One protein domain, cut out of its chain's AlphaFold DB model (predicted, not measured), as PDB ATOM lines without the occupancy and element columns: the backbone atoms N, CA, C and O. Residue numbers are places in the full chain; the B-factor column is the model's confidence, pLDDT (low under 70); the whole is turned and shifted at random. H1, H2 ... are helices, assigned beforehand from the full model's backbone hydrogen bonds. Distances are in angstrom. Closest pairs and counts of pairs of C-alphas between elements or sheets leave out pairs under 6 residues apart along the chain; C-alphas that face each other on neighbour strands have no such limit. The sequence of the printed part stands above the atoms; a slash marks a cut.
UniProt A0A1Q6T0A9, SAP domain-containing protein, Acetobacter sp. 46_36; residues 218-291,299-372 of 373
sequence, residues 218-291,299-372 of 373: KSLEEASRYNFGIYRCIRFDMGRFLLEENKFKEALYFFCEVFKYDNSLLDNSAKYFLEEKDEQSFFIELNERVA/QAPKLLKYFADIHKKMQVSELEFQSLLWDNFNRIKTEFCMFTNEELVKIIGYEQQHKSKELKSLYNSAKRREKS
ATOM      1  N   LYS A 218     129.387  93.777 137.238       94.81
ATOM      2  CA  LYS A 218     129.138  93.290 138.602       94.81
ATOM      3  C   LYS A 218     128.812  94.394 139.586       94.81
ATOM      4  O   LYS A 218     127.908  94.221 140.393       94.81
ATOM      5  N   SER A 219     129.490  95.536 139.518       94.38
ATOM      6  CA  SER A 219     129.148  96.653 140.398       94.38
ATOM      7  C   SER A 219     127.714  97.143 140.149       94.38
ATOM      8  O   SER A 219     126.973  97.345 141.105       94.38
ATOM      9  N   LEU A 220     127.275  97.243 138.891       93.19
ATOM     10  CA  LEU A 220     125.896  97.622 138.568       93.19
ATOM     11  C   LEU A 220     124.870  96.559 138.996       93.19
ATOM     12  O   LEU A 220     123.825  96.911 139.544       93.19
ATOM     13  N   GLU A 221     125.167  95.269 138.800       93.56
ATOM     14  CA  GLU A 221     124.318  94.157 139.262       93.56
ATOM     15  C   GLU A 221     124.124  94.170 140.786       93.56
ATOM     16  O   GLU A 221     123.011  93.987 141.274       93.56
ATOM     17  N   GLU A 222     125.188  94.397 141.556       92.50
ATOM     18  CA  GLU A 222     125.095  94.414 143.019       92.50
ATOM     19  C   GLU A 222     124.415  95.684 143.536       92.50
ATOM     20  O   GLU A 222     123.625  95.619 144.479       92.50
ATOM     21  N   ALA A 223     124.644  96.833 142.892       91.00
ATOM     22  CA  ALA A 223     123.943  98.069 143.224       91.00
ATOM     23  C   ALA A 223     122.428  97.961 142.969       91.00
ATOM     24  O   ALA A 223     121.643  98.373 143.820       91.00
ATOM     25  N   SER A 224     122.003  97.362 141.849       89.56
ATOM     26  CA  SER A 224     120.574  97.180 141.536       89.56
ATOM     27  C   SER A 224     119.871  96.191 142.471       89.56
ATOM     28  O   SER A 224     118.659  96.261 142.655       89.56
ATOM     29  N   ARG A 225     120.635  95.300 143.113       90.19
ATOM     30  CA  ARG A 225     120.161  94.386 144.166       90.19
ATOM     31  C   ARG A 225     120.245  94.978 145.574       90.19
ATOM     32  O   ARG A 225     119.948  94.266 146.530       90.19
ATOM     33  N   TYR A 226     120.637  96.247 145.709       89.94
ATOM     34  CA  TYR A 226     120.882  96.933 146.984       89.94
ATOM     35  C   TYR A 226     121.981  96.287 147.851       89.94
ATOM     36  O   TYR A 226     122.041  96.507 149.060       89.94
ATOM     37  N   ASN A 227     122.895  95.521 147.249       92.62
ATOM     38  CA  ASN A 227     124.033  94.904 147.929       92.62
ATOM     39  C   ASN A 227     125.213  95.887 148.011       92.62
ATOM     40  O   ASN A 227     126.298  95.644 147.469       92.62
ATOM     41  N   PHE A 228     125.019  97.026 148.682       92.25
ATOM     42  CA  PHE A 228     126.003  98.117 148.672       92.25
ATOM     43  C   PHE A 228     127.333  97.755 149.341       92.25
ATOM     44  O   PHE A 228     128.382  98.281 148.965       92.25
ATOM     45  N   GLY A 229     127.316  96.802 150.273       92.25
ATOM     46  CA  GLY A 229     128.521  96.248 150.879       92.25
ATOM     47  C   GLY A 229     129.376  95.443 149.896       92.25
ATOM     48  O   GLY A 229     130.600  95.503 149.989       92.25
ATOM     49  N   ILE A 230     128.767  94.729 148.944       93.19
ATOM     50  CA  ILE A 230     129.491  94.024 147.871       93.19
ATOM     51  C   ILE A 230     129.905  95.013 146.779       93.19
ATOM     52  O   ILE A 230     131.059  95.005 146.353       93.19
ATOM     53  N   TYR A 231     128.999  95.913 146.388       95.50
ATOM     54  CA  TYR A 231     129.278  96.993 145.443       95.50
ATOM     55  C   TYR A 231     130.562  97.744 145.813       95.50
ATOM     56  O   TYR A 231     131.489  97.796 145.006       95.50
ATOM     57  N   ARG A 232     130.673  98.256 147.048       94.75
ATOM     58  CA  ARG A 232     131.859  99.013 147.481       94.75
ATOM     59  C   ARG A 232     133.143  98.179 147.458       94.75
ATOM     60  O   ARG A 232     134.197  98.722 147.150       94.75
ATOM     61  N   CYS A 233     133.076  96.869 147.711       95.19
ATOM     62  CA  CYS A 233     134.238  95.985 147.573       95.19
ATOM     63  C   CYS A 233     134.708  95.917 146.114       95.19
ATOM     64  O   CYS A 233     135.901  96.039 145.851       95.19
ATOM     65  N   ILE A 234     133.776  95.814 145.161       96.81
ATOM     66  CA  ILE A 234     134.097  95.847 143.727       96.81
ATOM     67  C   ILE A 234     134.691  97.209 143.347       96.81
ATOM     68  O   ILE A 234     135.727  97.262 142.691       96.81
ATOM     69  N   ARG A 235     134.093  98.324 143.796       97.62
ATOM     70  CA  ARG A 235     134.621  99.677 143.526       97.62
ATOM     71  C   ARG A 235     136.022  99.872 144.104       97.62
ATOM     72  O   ARG A 235     136.884 100.445 143.444       97.62
ATOM     73  N   PHE A 236     136.277  99.345 145.297       97.56
ATOM     74  CA  PHE A 236     137.605  99.348 145.902       97.56
ATOM     75  C   PHE A 236     138.618  98.591 145.037       97.56
ATOM     76  O   PHE A 236     139.725  99.081 144.809       97.56
ATOM     77  N   ASP A 237     138.234  97.431 144.507       97.00
ATOM     78  CA  ASP A 237     139.078  96.628 143.623       97.00
ATOM     79  C   ASP A 237     139.331  97.302 142.276       97.00
ATOM     80  O   ASP A 237     140.466  97.276 141.802       97.00
ATOM     81  N   MET A 238     138.345  98.012 141.722       98.19
ATOM     82  CA  MET A 238     138.537  98.869 140.547       98.19
ATOM     83  C   MET A 238     139.568  99.974 140.811       98.19
ATOM     84  O   MET A 238     140.455 100.201 139.988       98.19
ATOM     85  N   GLY A 239     139.518 100.618 141.983       97.94
ATOM     86  CA  GLY A 239     140.535 101.585 142.402       97.94
ATOM     87  C   GLY A 239     141.932 100.960 142.483       97.94
ATOM     88  O   GLY A 239     142.889 101.506 141.931       97.94
ATOM     89  N   ARG A 240     142.060  99.776 143.101       96.56
ATOM     90  CA  ARG A 240     143.336  99.031 143.161       96.56
ATOM     91  C   ARG A 240     143.859  98.671 141.772       96.56
ATOM     92  O   ARG A 240     145.050  98.824 141.523       96.56
ATOM     93  N   PHE A 241     142.976  98.239 140.880       96.75
ATOM     94  CA  PHE A 241     143.308  97.860 139.510       96.75
ATOM     95  C   PHE A 241     143.908  99.030 138.716       96.75
ATOM     96  O   PHE A 241     144.898  98.854 138.009       96.75
ATOM     97  N   LEU A 242     143.373 100.242 138.896       97.25
ATOM     98  CA  LEU A 242     143.889 101.467 138.275       97.25
ATOM     99  C   LEU A 242     145.236 101.923 138.851       97.25
ATOM    100  O   LEU A 242     146.060 102.485 138.126       97.25
ATOM    101  N   LEU A 243     145.496 101.663 140.137       96.56
ATOM    102  CA  LEU A 243     146.797 101.970 140.739       96.56
ATOM    103  C   LEU A 243     147.942 101.173 140.110       96.56
ATOM    104  O   LEU A 243     149.054 101.695 140.037       96.56
ATOM    105  N   GLU A 244     147.688  99.945 139.648       94.44
ATOM    106  CA  GLU A 244     148.684  99.144 138.922       94.44
ATOM    107  C   GLU A 244     149.088  99.788 137.587       94.44
ATOM    108  O   GLU A 244     150.215  99.615 137.131       94.44
ATOM    109  N   GLU A 245     148.193 100.576 136.990       93.56
ATOM    110  CA  GLU A 245     148.401 101.298 135.728       93.56
ATOM    111  C   GLU A 245     148.882 102.741 135.944       93.56
ATOM    112  O   GLU A 245     148.959 103.518 134.996       93.56
ATOM    113  N   ASN A 246     149.194 103.123 137.188       96.06
ATOM    114  CA  ASN A 246     149.539 104.493 137.588       96.06
ATOM    115  C   ASN A 246     148.445 105.541 137.276       96.06
ATOM    116  O   ASN A 246     148.725 106.738 137.205       96.06
ATOM    117  N   LYS A 247     147.184 105.114 137.143       97.44
ATOM    118  CA  LYS A 247     146.016 105.984 136.924       97.44
ATOM    119  C   LYS A 247     145.495 106.537 138.253       97.44
ATOM    120  O   LYS A 247     144.440 106.150 138.755       97.44
ATOM    121  N   PHE A 248     146.304 107.386 138.892       97.56
ATOM    122  CA  PHE A 248     146.074 107.836 140.272       97.56
ATOM    123  C   PHE A 248     144.817 108.696 140.437       97.56
ATOM    124  O   PHE A 248     144.109 108.543 141.431       97.56
ATOM    125  N   LYS A 249     144.523 109.581 139.474       95.56
ATOM    126  CA  LYS A 249     143.353 110.475 139.530       95.56
ATOM    127  C   LYS A 249     142.051 109.686 139.417       95.56
ATOM    128  O   LYS A 249     141.097 109.951 140.140       95.56
ATOM    129  N   GLU A 250     142.029 108.695 138.538       97.38
ATOM    130  CA  GLU A 250     140.904 107.795 138.337       97.38
ATOM    131  C   GLU A 250     140.733 106.881 139.550       97.38
ATOM    132  O   GLU A 250     139.625 106.764 140.063       97.38
ATOM    133  N   ALA A 251     141.818 106.299 140.074       98.44
ATOM    134  CA  ALA A 251     141.769 105.486 141.288       98.44
ATOM    135  C   ALA A 251     141.218 106.276 142.489       98.44
ATOM    136  O   ALA A 251     140.427 105.742 143.267       98.44
ATOM    137  N   LEU A 252     141.589 107.558 142.612       98.44
ATOM    138  CA  LEU A 252     141.099 108.446 143.666       98.44
ATOM    139  C   LEU A 252     139.571 108.563 143.655       98.44
ATOM    140  O   LEU A 252     138.963 108.510 144.720       98.44
ATOM    141  N   TYR A 253     138.946 108.647 142.474       98.19
ATOM    142  CA  TYR A 253     137.485 108.667 142.355       98.19
ATOM    143  C   TYR A 253     136.850 107.426 142.997       98.19
ATOM    144  O   TYR A 253     135.943 107.557 143.817       98.19
ATOM    145  N   PHE A 254     137.354 106.227 142.680       98.38
ATOM    146  CA  PHE A 254     136.825 104.981 143.241       98.38
ATOM    147  C   PHE A 254     137.004 104.915 144.757       98.38
ATOM    148  O   PHE A 254     136.096 104.490 145.465       98.38
ATOM    149  N   PHE A 255     138.140 105.373 145.280       98.62
ATOM    150  CA  PHE A 255     138.353 105.415 146.725       98.62
ATOM    151  C   PHE A 255     137.463 106.445 147.425       98.62
ATOM    152  O   PHE A 255     136.938 106.140 148.493       98.62
ATOM    153  N   CYS A 256     137.213 107.612 146.821       98.56
ATOM    154  CA  CYS A 256     136.215 108.560 147.318       98.56
ATOM    155  C   CYS A 256     134.806 107.953 147.311       98.56
ATOM    156  O   CYS A 256     134.048 108.151 148.257       98.56
ATOM    157  N   GLU A 257     134.451 107.195 146.274       97.44
ATOM    158  CA  GLU A 257     133.151 106.527 146.177       97.44
ATOM    159  C   GLU A 257     132.989 105.498 147.296       97.44
ATOM    160  O   GLU A 257     132.032 105.577 148.062       97.44
ATOM    161  N   VAL A 258     133.976 104.620 147.486       97.81
ATOM    162  CA  VAL A 258     133.995 103.663 148.603       97.81
ATOM    163  C   VAL A 258     133.901 104.383 149.945       97.81
ATOM    164  O   VAL A 258     133.064 104.022 150.763       97.81
ATOM    165  N   PHE A 259     134.694 105.437 150.152       97.75
ATOM    166  CA  PHE A 259     134.700 106.195 151.401       97.75
ATOM    167  C   PHE A 259     133.335 106.825 151.700       97.75
ATOM    168  O   PHE A 259     132.884 106.831 152.844       97.75
ATOM    169  N   LYS A 260     132.642 107.323 150.671       95.75
ATOM    170  CA  LYS A 260     131.308 107.911 150.813       95.75
ATOM    171  C   LYS A 260     130.252 106.863 151.173       95.75
ATOM    172  O   LYS A 260     129.384 107.154 151.991       95.75
ATOM    173  N   TYR A 261     130.347 105.655 150.612       94.38
ATOM    174  CA  TYR A 261     129.479 104.527 150.974       94.38
ATOM    175  C   TYR A 261     129.808 103.933 152.353       94.38
ATOM    176  O   TYR A 261     128.892 103.563 153.075       94.38
ATOM    177  N   ASP A 262     131.076 103.894 152.766       94.19
ATOM    178  CA  ASP A 262     131.466 103.500 154.132       94.19
ATOM    179  C   ASP A 262     130.890 104.444 155.192       94.19
ATOM    180  O   ASP A 262     130.615 104.037 156.317       94.19
ATOM    181  N   ASN A 263     130.681 105.700 154.806       94.94
ATOM    182  CA  ASN A 263     130.097 106.742 155.632       94.94
ATOM    183  C   ASN A 263     128.603 106.981 155.329       94.94
ATOM    184  O   ASN A 263     128.066 108.043 155.659       94.94
ATOM    185  N   SER A 264     127.931 106.024 154.682       92.50
ATOM    186  CA  SER A 264     126.480 106.028 154.497       92.50
ATOM    187  C   SER A 264     125.811 104.908 155.289       92.50
ATOM    188  O   SER A 264     126.462 104.001 155.802       92.50
ATOM    189  N   LEU A 265     124.482 104.966 155.390       90.75
ATOM    190  CA  LEU A 265     123.679 103.908 156.019       90.75
ATOM    191  C   LEU A 265     123.376 102.734 155.070       90.75
ATOM    192  O   LEU A 265     122.587 101.852 155.415       90.75
ATOM    193  N   LEU A 266     123.961 102.733 153.866       89.56
ATOM    194  CA  LEU A 266     123.704 101.738 152.831       89.56
ATOM    195  C   LEU A 266     124.680 100.564 152.950       89.56
ATOM    196  O   LEU A 266     125.839 100.639 152.543       89.56
ATOM    197  N   ASP A 267     124.182  99.446 153.464       88.00
ATOM    198  CA  ASP A 267     124.888  98.168 153.530       88.00
ATOM    199  C   ASP A 267     124.160  97.091 152.699       88.00
ATOM    200  O   ASP A 267     123.317  97.399 151.859       88.00
ATOM    201  N   ASN A 268     124.478  95.809 152.903       87.25
ATOM    202  CA  ASN A 268     123.791  94.710 152.205       87.25
ATOM    203  C   ASN A 268     122.343  94.486 152.683       87.25
ATOM    204  O   ASN A 268     121.627  93.680 152.101       87.25
ATOM    205  N   SER A 269     121.914  95.165 153.749       85.06
ATOM    206  CA  SER A 269     120.529  95.169 154.227       85.06
ATOM    207  C   SER A 269     119.728  96.356 153.690       85.06
ATOM    208  O   SER A 269     118.546  96.472 154.010       85.06
ATOM    209  N   ALA A 270     120.333  97.217 152.858       86.31
ATOM    210  CA  ALA A 270     119.689  98.421 152.342       86.31
ATOM    211  C   ALA A 270     118.352  98.131 151.653       86.31
ATOM    212  O   ALA A 270     117.446  98.949 151.740       86.31
ATOM    213  N   LYS A 271     118.186  96.949 151.044       86.69
ATOM    214  CA  LYS A 271     116.897  96.514 150.496       86.69
ATOM    215  C   LYS A 271     115.768  96.589 151.531       86.69
ATOM    216  O   LYS A 271     114.753  97.215 151.271       86.69
ATOM    217  N   TYR A 272     115.962  96.013 152.719       84.50
ATOM    218  CA  TYR A 272     114.959  96.001 153.794       84.50
ATOM    219  C   TYR A 272     114.695  97.384 154.386       84.50
ATOM    220  O   TYR A 272     113.620  97.643 154.919       84.50
ATOM    221  N   PHE A 273     115.702  98.250 154.322       83.12
ATOM    222  CA  PHE A 273     115.606  99.619 154.801       83.12
ATOM    223  C   PHE A 273     114.848 100.524 153.818       83.12
ATOM    224  O   PHE A 273     114.098 101.401 154.240       83.12
ATOM    225  N   LEU A 274     115.050 100.317 152.514       81.44
ATOM    226  CA  LEU A 274     114.536 101.181 151.448       81.44
ATOM    227  C   LEU A 274     113.213 100.692 150.843       81.44
ATOM    228  O   LEU A 274     112.465 101.503 150.297       81.44
ATOM    229  N   GLU A 275     112.920  99.392 150.902       81.38
ATOM    230  CA  GLU A 275     111.682  98.822 150.370       81.38
ATOM    231  C   GLU A 275     110.564  98.772 151.426       81.38
ATOM    232  O   GLU A 275     110.788  98.402 152.575       81.38
ATOM    233  N   GLU A 276     109.359  99.158 150.986       64.12
ATOM    234  CA  GLU A 276     108.046  99.040 151.649       64.12
ATOM    235  C   GLU A 276     108.031  99.107 153.183       64.12
ATOM    236  O   GLU A 276     107.857  98.113 153.890       64.12
ATOM    237  N   LYS A 277     108.079 100.342 153.687       68.56
ATOM    238  CA  LYS A 277     107.657 100.690 155.045       68.56
ATOM    239  C   LYS A 277     106.624 101.798 154.983       68.56
ATOM    240  O   LYS A 277     106.698 102.673 154.119       68.56
ATOM    241  N   ASP A 278     105.674 101.777 155.910       85.06
ATOM    242  CA  ASP A 278     104.933 102.990 156.214       85.06
ATOM    243  C   ASP A 278     105.903 104.065 156.737       85.06
ATOM    244  O   ASP A 278     107.001 103.775 157.228       85.06
ATOM    245  N   GLU A 279     105.501 105.324 156.603       82.69
ATOM    246  CA  GLU A 279     106.337 106.480 156.925       82.69
ATOM    247  C   GLU A 279     106.869 106.439 158.366       82.69
ATOM    248  O   GLU A 279     108.045 106.723 158.601       82.69
ATOM    249  N   GLN A 280     106.040 106.022 159.326       86.06
ATOM    250  CA  GLN A 280     106.418 105.982 160.735       86.06
ATOM    251  C   GLN A 280     107.492 104.918 160.991       86.06
ATOM    252  O   GLN A 280     108.512 105.213 161.619       86.06
ATOM    253  N   SER A 281     107.304 103.709 160.460       85.94
ATOM    254  CA  SER A 281     108.285 102.623 160.568       85.94
ATOM    255  C   SER A 281     109.625 102.973 159.915       85.94
ATOM    256  O   SER A 281     110.679 102.620 160.449       85.94
ATOM    257  N   PHE A 282     109.609 103.687 158.784       85.75
ATOM    258  CA  PHE A 282     110.829 104.153 158.121       85.75
ATOM    259  C   PHE A 282     111.629 105.118 159.008       85.75
ATOM    260  O   PHE A 282     112.831 104.931 159.193       85.75
ATOM    261  N   PHE A 283     110.973 106.124 159.595       85.81
ATOM    262  CA  PHE A 283     111.655 107.102 160.448       85.81
ATOM    263  C   PHE A 283     112.203 106.495 161.741       85.81
ATOM    264  O   PHE A 283     113.267 106.912 162.200       85.81
ATOM    265  N   ILE A 284     111.508 105.515 162.328       87.81
ATOM    266  CA  ILE A 284     112.005 104.798 163.510       87.81
ATOM    267  C   ILE A 284     113.316 104.078 163.170       87.81
ATOM    268  O   ILE A 284     114.329 104.334 163.820       87.81
ATOM    269  N   GLU A 285     113.337 103.263 162.110       87.94
ATOM    270  CA  GLU A 285     114.559 102.543 161.726       87.94
ATOM    271  C   GLU A 285     115.679 103.495 161.287       87.94
ATOM    272  O   GLU A 285     116.840 103.283 161.635       87.94
ATOM    273  N   LEU A 286     115.362 104.566 160.549       88.06
ATOM    274  CA  LEU A 286     116.358 105.568 160.165       88.06
ATOM    275  C   LEU A 286     117.032 106.165 161.408       88.06
ATOM    276  O   LEU A 286     118.259 106.233 161.461       88.06
ATOM    277  N   ASN A 287     116.253 106.548 162.422       88.94
ATOM    278  CA  ASN A 287     116.788 107.090 163.670       88.94
ATOM    279  C   ASN A 287     117.669 106.081 164.419       88.94
ATOM    280  O   ASN A 287     118.724 106.458 164.938       88.94
ATOM    281  N   GLU A 288     117.276 104.807 164.451       89.44
ATOM    282  CA  GLU A 288     118.076 103.725 165.039       89.44
ATOM    283  C   GLU A 288     119.399 103.524 164.287       89.44
ATOM    284  O   GLU A 288     120.465 103.492 164.908       89.44
ATOM    285  N   ARG A 289     119.361 103.474 162.949       90.12
ATOM    286  CA  ARG A 289     120.556 103.347 162.099       90.12
ATOM    287  C   ARG A 289     121.501 104.534 162.260       90.12
ATOM    288  O   ARG A 289     122.704 104.330 162.400       90.12
ATOM    289  N   VAL A 290     120.977 105.763 162.295       91.75
ATOM    290  CA  VAL A 290     121.773 106.973 162.564       91.75
ATOM    291  C   VAL A 290     122.415 106.887 163.949       91.75
ATOM    292  O   VAL A 290     123.609 107.144 164.095       91.75
ATOM    293  N   ALA A 291     121.652 106.521 164.984       90.94
ATOM    294  CA  ALA A 291     122.185 106.399 166.337       90.94
ATOM    295  C   ALA A 291     123.333 105.381 166.401       90.94
ATOM    296  O   ALA A 291     124.404 105.737 166.896       90.94
ATOM    297  N   GLN A 299     136.874 104.397 160.350       92.81
ATOM    298  CA  GLN A 299     137.346 104.562 158.980       92.81
ATOM    299  C   GLN A 299     138.258 103.395 158.593       92.81
ATOM    300  O   GLN A 299     139.129 102.991 159.365       92.81
ATOM    301  N   ALA A 300     138.084 102.846 157.389       93.31
ATOM    302  CA  ALA A 300     138.861 101.699 156.928       93.31
ATOM    303  C   ALA A 300     140.362 102.056 156.787       93.31
ATOM    304  O   ALA A 300     140.732 102.781 155.856       93.31
ATOM    305  N   PRO A 301     141.280 101.504 157.617       94.06
ATOM    306  CA  PRO A 301     142.682 101.949 157.634       94.06
ATOM    307  C   PRO A 301     143.404 101.737 156.300       94.06
ATOM    308  O   PRO A 301     144.244 102.534 155.882       94.06
ATOM    309  N   LYS A 302     143.048 100.662 155.588       95.12
ATOM    310  CA  LYS A 302     143.608 100.352 154.267       95.12
ATOM    311  C   LYS A 302     143.200 101.384 153.210       95.12
ATOM    312  O   LYS A 302     144.007 101.692 152.341       95.12
ATOM    313  N   LEU A 303     141.981 101.918 153.289       97.12
ATOM    314  CA  LEU A 303     141.490 102.956 152.381       97.12
ATOM    315  C   LEU A 303     142.181 104.298 152.655       97.12
ATOM    316  O   LEU A 303     142.672 104.935 151.726       97.12
ATOM    317  N   LEU A 304     142.334 104.666 153.932       97.50
ATOM    318  CA  LEU A 304     143.091 105.854 154.350       97.50
ATOM    319  C   LEU A 304     144.546 105.824 153.866       97.50
ATOM    320  O   LEU A 304     145.066 106.836 153.390       97.50
ATOM    321  N   LYS A 305     145.183 104.647 153.920       97.19
ATOM    322  CA  LYS A 305     146.524 104.446 153.362       97.19
ATOM    323  C   LYS A 305     146.569 104.719 151.857       97.19
ATOM    324  O   LYS A 305     147.505 105.367 151.405       97.19
ATOM    325  N   TYR A 306     145.567 104.289 151.087       98.12
ATOM    326  CA  TYR A 306     145.530 104.576 149.650       98.12
ATOM    327  C   TYR A 306     145.397 106.066 149.344       98.12
ATOM    328  O   TYR A 306     146.069 106.540 148.431       98.12
ATOM    329  N   PHE A 307     144.611 106.822 150.118       98.31
ATOM    330  CA  PHE A 307     144.587 108.281 149.978       98.31
ATOM    331  C   PHE A 307     145.975 108.893 150.206       98.31
ATOM    332  O   PHE A 307     146.421 109.703 149.397       98.31
ATOM    333  N   ALA A 308     146.689 108.469 151.255       97.19
ATOM    334  CA  ALA A 308     148.035 108.965 151.551       97.19
ATOM    335  C   ALA A 308     149.055 108.578 150.462       97.19
ATOM    336  O   ALA A 308     149.855 109.409 150.025       97.19
ATOM    337  N   ASP A 309     149.004 107.332 149.986       97.00
ATOM    338  CA  ASP A 309     149.884 106.829 148.929       97.00
ATOM    339  C   ASP A 309     149.639 107.567 147.602       97.00
ATOM    340  O   ASP A 309     150.598 107.934 146.920       97.00
ATOM    341  N   ILE A 310     148.376 107.827 147.242       97.88
ATOM    342  CA  ILE A 310     148.021 108.620 146.057       97.88
ATOM    343  C   ILE A 310     148.523 110.053 146.203       97.88
ATOM    344  O   ILE A 310     149.193 110.534 145.292       97.88
ATOM    345  N   HIS A 311     148.257 110.710 147.336       97.69
ATOM    346  CA  HIS A 311     148.712 112.078 147.583       97.69
ATOM    347  C   HIS A 311     150.230 112.190 147.373       97.69
ATOM    348  O   HIS A 311     150.701 113.008 146.580       97.69
ATOM    349  N   LYS A 312     150.996 111.273 147.979       96.38
ATOM    350  CA  LYS A 312     152.453 111.212 147.823       96.38
ATOM    351  C   LYS A 312     152.886 110.985 146.372       96.38
ATOM    352  O   LYS A 312     153.833 111.621 145.917       96.38
ATOM    353  N   LYS A 313     152.234 110.072 145.647       96.62
ATOM    354  CA  LYS A 313     152.590 109.753 144.254       96.62
ATOM    355  C   LYS A 313     152.248 110.875 143.277       96.62
ATOM    356  O   LYS A 313     152.968 111.049 142.301       96.62
ATOM    357  N   MET A 314     151.181 111.625 143.541       95.75
ATOM    358  CA  MET A 314     150.781 112.766 142.720       95.75
ATOM    359  C   MET A 314     151.690 113.985 142.907       95.75
ATOM    360  O   MET A 314     151.734 114.816 142.009       95.75
ATOM    361  N   GLN A 315     152.426 114.072 144.024       95.88
ATOM    362  CA  GLN A 315     153.343 115.184 144.332       95.88
ATOM    363  C   GLN A 315     152.657 116.562 144.302       95.88
ATOM    364  O   GLN A 315     153.255 117.561 143.910       95.88
ATOM    365  N   VAL A 316     151.390 116.604 144.713       96.44
ATOM    366  CA  VAL A 316     150.588 117.829 144.805       96.44
ATOM    367  C   VAL A 316     150.638 118.405 146.219       96.44
ATOM    368  O   VAL A 316     151.047 117.727 147.161       96.44
ATOM    369  N   SER A 317     150.238 119.668 146.374       97.25
ATOM    370  CA  SER A 317     150.104 120.269 147.706       97.25
ATOM    371  C   SER A 317     148.908 119.689 148.471       97.25
ATOM    372  O   SER A 317     147.943 119.226 147.867       97.25
ATOM    373  N   GLU A 318     148.916 119.801 149.802       95.69
ATOM    374  CA  GLU A 318     147.785 119.382 150.645       95.69
ATOM    375  C   GLU A 318     146.472 120.079 150.243       95.69
ATOM    376  O   GLU A 318     145.429 119.438 150.163       95.69
ATOM    377  N   LEU A 319     146.520 121.382 149.941       96.69
ATOM    378  CA  LEU A 319     145.341 122.144 149.511       96.69
ATOM    379  C   LEU A 319     144.805 121.646 148.164       96.69
ATOM    380  O   LEU A 319     143.597 121.505 147.986       96.69
ATOM    381  N   GLU A 320     145.701 121.345 147.226       97.81
ATOM    382  CA  GLU A 320     145.330 120.784 145.929       97.81
ATOM    383  C   GLU A 320     144.744 119.375 146.082       97.81
ATOM    384  O   GLU A 320     143.718 119.063 145.478       97.81
ATOM    385  N   PHE A 321     145.321 118.541 146.950       98.12
ATOM    386  CA  PHE A 321     144.786 117.213 147.235       98.12
ATOM    387  C   PHE A 321     143.390 117.276 147.872       98.12
ATOM    388  O   PHE A 321     142.487 116.555 147.449       98.12
ATOM    389  N   GLN A 322     143.171 118.186 148.825       97.88
ATOM    390  CA  GLN A 322     141.851 118.427 149.414       97.88
ATOM    391  C   GLN A 322     140.828 118.896 148.371       97.88
ATOM    392  O   GLN A 322     139.685 118.434 148.399       97.88
ATOM    393  N   SER A 323     141.234 119.743 147.418       98.06
ATOM    394  CA  SER A 323     140.381 120.147 146.291       98.06
ATOM    395  C   SER A 323     139.999 118.953 145.416       98.06
ATOM    396  O   SER A 323     138.831 118.780 145.084       98.06
ATOM    397  N   LEU A 324     140.954 118.072 145.095       98.19
ATOM    398  CA  LEU A 324     140.683 116.863 144.313       98.19
ATOM    399  C   LEU A 324     139.718 115.910 145.030       98.19
ATOM    400  O   LEU A 324     138.845 115.317 144.393       98.19
ATOM    401  N   LEU A 325     139.859 115.746 146.348       98.56
ATOM    402  CA  LEU A 325     138.922 114.957 147.149       98.56
ATOM    403  C   LEU A 325     137.516 115.564 147.091       98.56
ATOM    404  O   LEU A 325     136.556 114.854 146.790       98.56
ATOM    405  N   TRP A 326     137.411 116.871 147.331       98.19
ATOM    406  CA  TRP A 326     136.158 117.623 147.283       98.19
ATOM    407  C   TRP A 326     135.447 117.482 145.930       98.19
ATOM    408  O   TRP A 326     134.267 117.123 145.885       98.19
ATOM    409  N   ASP A 327     136.172 117.671 144.827       98.00
ATOM    410  CA  ASP A 327     135.626 117.552 143.474       98.00
ATOM    411  C   ASP A 327     135.096 116.142 143.198       98.00
ATOM    412  O   ASP A 327     134.001 115.976 142.653       98.00
ATOM    413  N   ASN A 328     135.823 115.106 143.623       98.00
ATOM    414  CA  ASN A 328     135.348 113.729 143.501       98.00
ATOM    415  C   ASN A 328     134.091 113.488 144.349       98.00
ATOM    416  O   ASN A 328     133.107 112.955 143.832       98.00
ATOM    417  N   PHE A 329     134.061 113.930 145.609       97.81
ATOM    418  CA  PHE A 329     132.882 113.775 146.469       97.81
ATOM    419  C   PHE A 329     131.638 114.497 145.935       97.81
ATOM    420  O   PHE A 329     130.526 114.000 146.130       97.81
ATOM    421  N   ASN A 330     131.803 115.622 145.233       95.94
ATOM    422  CA  ASN A 330     130.706 116.331 144.565       95.94
ATOM    423  C   ASN A 330     130.161 115.581 143.345       95.94
ATOM    424  O   ASN A 330     128.969 115.667 143.045       95.94
ATOM    425  N   ARG A 331     131.012 114.824 142.647       94.25
ATOM    426  CA  ARG A 331     130.608 114.006 141.494       94.25
ATOM    427  C   ARG A 331     129.857 112.743 141.913       94.25
ATOM    428  O   ARG A 331     128.977 112.291 141.184       94.25
ATOM    429  N   ILE A 332     130.185 112.190 143.080       93.38
ATOM    430  CA  ILE A 332     129.576 110.962 143.592       93.38
ATOM    431  C   ILE A 332     128.219 111.275 144.223       93.38
ATOM    432  O   ILE A 332     128.110 112.047 145.180       93.38
ATOM    433  N   LYS A 333     127.172 110.622 143.720       85.25
ATOM    434  CA  LYS A 333     125.810 110.761 144.234       85.25
ATOM    435  C   LYS A 333     125.473 109.560 145.109       85.25
ATOM    436  O   LYS A 333     125.255 108.472 144.596       85.25
ATOM    437  N   THR A 334     125.407 109.790 146.415       81.25
ATOM    438  CA  THR A 334     125.055 108.774 147.414       81.25
ATOM    439  C   THR A 334     124.080 109.394 148.397       81.25
ATOM    440  O   THR A 334     124.314 110.499 148.891       81.25
ATOM    441  N   GLU A 335     122.988 108.691 148.655       78.31
ATOM    442  CA  GLU A 335     121.997 109.068 149.657       78.31
ATOM    443  C   GLU A 335     122.419 108.555 151.034       78.31
ATOM    444  O   GLU A 335     123.281 107.684 151.144       78.31
ATOM    445  N   PHE A 336     121.827 109.108 152.093       87.69
ATOM    446  CA  PHE A 336     122.072 108.663 153.471       87.69
ATOM    447  C   PHE A 336     123.548 108.702 153.905       87.69
ATOM    448  O   PHE A 336     123.950 107.945 154.783       87.69
ATOM    449  N   CYS A 337     124.368 109.572 153.303       93.00
ATOM    450  CA  CYS A 337     125.719 109.843 153.791       93.00
ATOM    451  C   CYS A 337     125.643 110.714 155.051       93.00
ATOM    452  O   CYS A 337     124.981 111.752 155.055       93.00
ATOM    453  N   MET A 338     126.309 110.280 156.119       95.19
ATOM    454  CA  MET A 338     126.213 110.886 157.452       95.19
ATOM    455  C   MET A 338     127.074 112.139 157.616       95.19
ATOM    456  O   MET A 338     126.914 112.881 158.586       95.19
ATOM    457  N   PHE A 339     127.952 112.408 156.649       96.69
ATOM    458  CA  PHE A 339     128.855 113.553 156.626       96.69
ATOM    459  C   PHE A 339     128.660 114.384 155.358       96.69
ATOM    460  O   PHE A 339     128.355 113.852 154.290       96.69
ATOM    461  N   THR A 340     128.857 115.701 155.459       96.50
ATOM    462  CA  THR A 340     128.936 116.554 154.264       96.50
ATOM    463  C   THR A 340     130.208 116.242 153.478       96.50
ATOM    464  O   THR A 340     131.174 115.701 154.015       96.50
ATOM    465  N   ASN A 341     130.258 116.638 152.204       97.25
ATOM    466  CA  ASN A 341     131.477 116.475 151.411       97.25
ATOM    467  C   ASN A 341     132.683 117.197 152.061       97.25
ATOM    468  O   ASN A 341     133.802 116.704 151.952       97.25
ATOM    469  N   GLU A 342     132.483 118.308 152.793       97.56
ATOM    470  CA  GLU A 342     133.591 119.036 153.441       97.56
ATOM    471  C   GLU A 342     134.080 118.235 154.641       97.56
ATOM    472  O   GLU A 342     135.275 118.164 154.919       97.56
ATOM    473  N   GLU A 343     133.136 117.656 155.382       98.19
ATOM    474  CA  GLU A 343     133.428 116.803 156.521       98.19
ATOM    475  C   GLU A 343     134.191 115.554 156.085       98.19
ATOM    476  O   GLU A 343     135.172 115.220 156.738       98.19
ATOM    477  N   LEU A 344     133.836 114.924 154.960       98.38
ATOM    478  CA  LEU A 344     134.575 113.774 154.422       98.38
ATOM    479  C   LEU A 344     136.039 114.121 154.105       98.38
ATOM    480  O   LEU A 344     136.939 113.376 154.493       98.38
ATOM    481  N   VAL A 345     136.296 115.273 153.472       98.44
ATOM    482  CA  VAL A 345     137.668 115.759 153.222       98.44
ATOM    483  C   VAL A 345     138.419 115.967 154.540       98.44
ATOM    484  O   VAL A 345     139.552 115.508 154.694       98.44
ATOM    485  N   LYS A 346     137.777 116.613 155.522       98.25
ATOM    486  CA  LYS A 346     138.369 116.854 156.847       98.25
ATOM    487  C   LYS A 346     138.656 115.561 157.601       98.25
ATOM    488  O   LYS A 346     139.700 115.478 158.235       98.25
ATOM    489  N   ILE A 347     137.773 114.565 157.529       98.38
ATOM    490  CA  ILE A 347     137.973 113.256 158.165       98.38
ATOM    491  C   ILE A 347     139.248 112.614 157.622       98.38
ATOM    492  O   ILE A 347     140.104 112.237 158.416       98.38
ATOM    493  N   ILE A 348     139.422 112.558 156.296       98.00
ATOM    494  CA  ILE A 348     140.635 111.994 155.682       98.00
ATOM    495  C   ILE A 348     141.885 112.727 156.187       98.00
ATOM    496  O   ILE A 348     142.836 112.081 156.631       98.00
ATOM    497  N   GLY A 349     141.870 114.064 156.189       96.50
ATOM    498  CA  GLY A 349     142.995 114.864 156.679       96.50
ATOM    499  C   GLY A 349     143.285 114.664 158.172       96.50
ATOM    500  O   GLY A 349     144.442 114.531 158.571       96.50
ATOM    501  N   TYR A 350     142.254 114.606 159.020       97.25
ATOM    502  CA  TYR A 350     142.411 114.397 160.462       97.25
ATOM    503  C   TYR A 350     142.909 112.994 160.802       97.25
ATOM    504  O   TYR A 350     143.760 112.865 161.679       97.25
ATOM    505  N   GLU A 351     142.439 111.968 160.096       95.81
ATOM    506  CA  GLU A 351     142.916 110.591 160.250       95.81
ATOM    507  C   GLU A 351     144.402 110.473 159.884       95.81
ATOM    508  O   GLU A 351     145.197 109.932 160.653       95.81
ATOM    509  N   GLN A 352     144.812 111.060 158.754       92.69
ATOM    510  CA  GLN A 352     146.212 111.057 158.307       92.69
ATOM    511  C   GLN A 352     147.149 111.830 159.248       92.69
ATOM    512  O   GLN A 352     148.319 111.480 159.381       92.69
ATOM    513  N   GLN A 353     146.641 112.874 159.908       93.62
ATOM    514  CA  GLN A 353     147.396 113.708 160.850       93.62
ATOM    515  C   GLN A 353     147.225 113.267 162.315       93.62
ATOM    516  O   GLN A 353     147.723 113.945 163.214       93.62
ATOM    517  N   HIS A 354     146.508 112.168 162.573       94.38
ATOM    518  CA  HIS A 354     146.191 111.664 163.914       94.38
ATOM    519  C   HIS A 354     145.525 112.704 164.847       94.38
ATOM    520  O   HIS A 354     145.726 112.705 166.065       94.38
ATOM    521  N   LYS A 355     144.686 113.584 164.287       96.06
ATOM    522  CA  LYS A 355     143.957 114.661 164.985       96.06
ATOM    523  C   LYS A 355     142.667 114.161 165.643       96.06
ATOM    524  O   LYS A 355     141.550 114.489 165.240       96.06
ATOM    525  N   SER A 356     142.818 113.329 166.672       93.69
ATOM    526  CA  SER A 356     141.700 112.628 167.325       93.69
ATOM    527  C   SER A 356     140.672 113.551 167.996       93.69
ATOM    528  O   SER A 356     139.481 113.231 168.025       93.69
ATOM    529  N   LYS A 357     141.092 114.712 168.520       96.31
ATOM    530  CA  LYS A 357     140.190 115.675 169.179       96.31
ATOM    531  C   LYS A 357     139.277 116.364 168.168       96.31
ATOM    532  O   LYS A 357     138.069 116.457 168.384       96.31
ATOM    533  N   GLU A 358     139.852 116.825 167.066       97.62
ATOM    534  CA  GLU A 358     139.159 117.481 165.965       97.62
ATOM    535  C   GLU A 358     138.192 116.512 165.286       97.62
ATOM    536  O   GLU A 358     137.037 116.868 165.048       97.62
ATOM    537  N   LEU A 359     138.625 115.266 165.078       96.06
ATOM    538  CA  LEU A 359     137.790 114.198 164.539       96.06
ATOM    539  C   LEU A 359     136.571 113.922 165.430       96.06
ATOM    540  O   LEU A 359     135.436 113.923 164.953       96.06
ATOM    541  N   LYS A 360     136.775 113.785 166.747       95.56
ATOM    542  CA  LYS A 360     135.679 113.587 167.709       95.56
ATOM    543  C   LYS A 360     134.701 114.766 167.722       95.56
ATOM    544  O   LYS A 360     133.491 114.566 167.821       95.56
ATOM    545  N   SER A 361     135.207 115.996 167.618       97.06
ATOM    546  CA  SER A 361     134.365 117.196 167.553       97.06
ATOM    547  C   SER A 361     133.518 117.237 166.275       97.06
ATOM    548  O   SER A 361     132.318 117.530 166.334       97.06
ATOM    549  N   LEU A 362     134.111 116.868 165.136       97.88
ATOM    550  CA  LEU A 362     133.419 116.737 163.854       97.88
ATOM    551  C   LEU A 362     132.311 115.678 163.936       97.88
ATOM    552  O   LEU A 362     131.160 115.989 163.635       97.88
ATOM    553  N   TYR A 363     132.611 114.479 164.440       96.88
ATOM    554  CA  TYR A 363     131.625 113.403 164.606       96.88
ATOM    555  C   TYR A 363     130.455 113.806 165.511       96.88
ATOM    556  O   TYR A 363     129.298 113.588 165.162       96.88
ATOM    557  N   ASN A 364     130.722 114.475 166.635       95.19
ATOM    558  CA  ASN A 364     129.668 114.980 167.522       95.19
ATOM    559  C   ASN A 364     128.791 116.054 166.860       95.19
ATOM    560  O   ASN A 364     127.610 116.193 167.184       95.19
ATOM    561  N   SER A 365     129.365 116.854 165.965       96.44
ATOM    562  CA  SER A 365     128.637 117.906 165.255       96.44
ATOM    563  C   SER A 365     127.757 117.314 164.155       96.44
ATOM    564  O   SER A 365     126.572 117.640 164.095       96.44
ATOM    565  N   ALA A 366     128.285 116.355 163.391       96.56
ATOM    566  CA  ALA A 366     127.519 115.577 162.424       96.56
ATOM    567  C   ALA A 366     126.373 114.795 163.092       96.56
ATOM    568  O   ALA A 366     125.232 114.898 162.651       96.56
ATOM    569  N   LYS A 367     126.624 114.127 164.230       94.88
ATOM    570  CA  LYS A 367     125.588 113.414 165.003       94.88
ATOM    571  C   LYS A 367     124.427 114.324 165.397       94.88
ATOM    572  O   LYS A 367     123.269 113.935 165.278       94.88
ATOM    573  N   ARG A 368     124.727 115.534 165.883       93.81
ATOM    574  CA  ARG A 368     123.704 116.523 166.264       93.81
ATOM    575  C   ARG A 368     122.894 116.993 165.057       93.81
ATOM    576  O   ARG A 368     121.680 117.092 165.177       93.81
ATOM    577  N   ARG A 369     123.548 117.233 163.915       94.44
ATOM    578  CA  ARG A 369     122.876 117.596 162.660       94.44
ATOM    579  C   ARG A 369     121.931 116.489 162.198       94.44
ATOM    580  O   ARG A 369     120.766 116.773 161.949       94.44
ATOM    581  N   GLU A 370     122.409 115.251 162.092       91.44
ATOM    582  CA  GLU A 370     121.597 114.152 161.554       91.44
ATOM    583  C   GLU A 370     120.421 113.791 162.470       91.44
ATOM    584  O   GLU A 370     119.341 113.533 161.965       91.44
ATOM    585  N   LYS A 371     120.570 113.879 163.801       85.31
ATOM    586  CA  LYS A 371     119.453 113.687 164.748       85.31
ATOM    587  C   LYS A 371     118.394 114.799 164.731       85.31
ATOM    588  O   LYS A 371     117.357 114.642 165.362       85.31
ATOM    589  N   SER A 372     118.697 115.945 164.122       82.38
ATOM    590  CA  SER A 372     117.784 117.095 164.049       82.38
ATOM    591  C   SER A 372     116.988 117.173 162.743       82.38
ATOM    592  O   SER A 372     116.139 118.053 162.618       82.38
TER     593      SER A 372
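This is residues 218 to 291 and 299 to 372 of the 373 residues of the protein "SAP domain-containing protein" of Acetobacter sp. 46_36 (UniProt A0A1Q6T0A9). What does one see first? The model is a stack of helices, with the hairpins of H1, H2 and H3 on one side, H8 and H9 folded back on each other on the other side, and H6 and H7 packed on both H3 and H8 between them. H4 and H5 lie off at one end as a loosely attached arm, H5 reaching H9 only end to end. How large and of what make-up is it? The 148 printed residues have nine named helices, H1 to H9 in that order, and no named strand: the class is all helix. It is compact, with a radius of gyration of the C-alphas of 16.2 A and spans of 51 by 39 by 23 A.

How do the first helices stand? H1, residues 218 to 224, touches residues 228 to 235 of H2, residues 228 to 244, in a hairpin at a shallow tilt of 29 degrees; the closest C-alphas, of Ser 219 and Tyr 231, are 5.1 A apart. H2 and H3, residues 248 to 262, form a hairpin at 18 degrees, a shallow tilt, the closest C-alphas being those of Gly 239 and Ala 251 at 4.2 A. H4, residues 270 to 274, is close to H2 but not clearly touching, with the C-alphas of Phe 228 and Ala 270 closest at 7.3 A. What else touches H3? H6, residues 301 to 314, does so at a shallow tilt of 24 degrees, opposite ways, closest at the C-alphas of Phe 248 and Ile 310, 6.2 A. H7, residues 318 to 331, does so with residues 325 to 329 alone at a steep tilt of 63 degrees, closest at the C-alphas of Tyr 253 and Asn 328, 5.6 A. What follows? H8, residues 341 to 352, forms hairpins with H7, closest C-alphas Phe 329 and Asn 341 at 5.8 A, and with H9, residues 356 to 370, closest C-alphas Tyr 350 and Leu 359 at 6.2 A. H8 also touches H6 about perpendicular, at 87 degrees, closest at the C-alphas of Leu 304 and Ile 348, 6.7 A. H9 and H5, residues 279 to 291, only just touch, only at their ends, with 3 pairs of C-alphas within 8 A, the closest being Val 290 and Glu 370 at 7.3 A. Are the backbones complete? Every O i to N i+4 pair is within hydrogen-bond range in H1 and H4 to H9; in H2 it is 12 of 13 and in H3 10 of 11.

Where are the anchor points? C-alpha 218 opens H1 at (129.138, 93.290, 138.602), and C-alpha 370 ends H9 at (121.597, 114.152, 161.554). Which helices are longest? From first to last C-alpha H2 measures 24.7 A, H9 21.0 A and H3 20.6 A.

Is anything missing? Residues 292 to 298 are not printed, and C-alphas 291 and 299 are 17.0 A apart across the cut. Are any links long? Of the links printed whole, none is long. Where is confidence low? Residues 276 to 277 are under 70; the mean pLDDT of the printed part is 93.5.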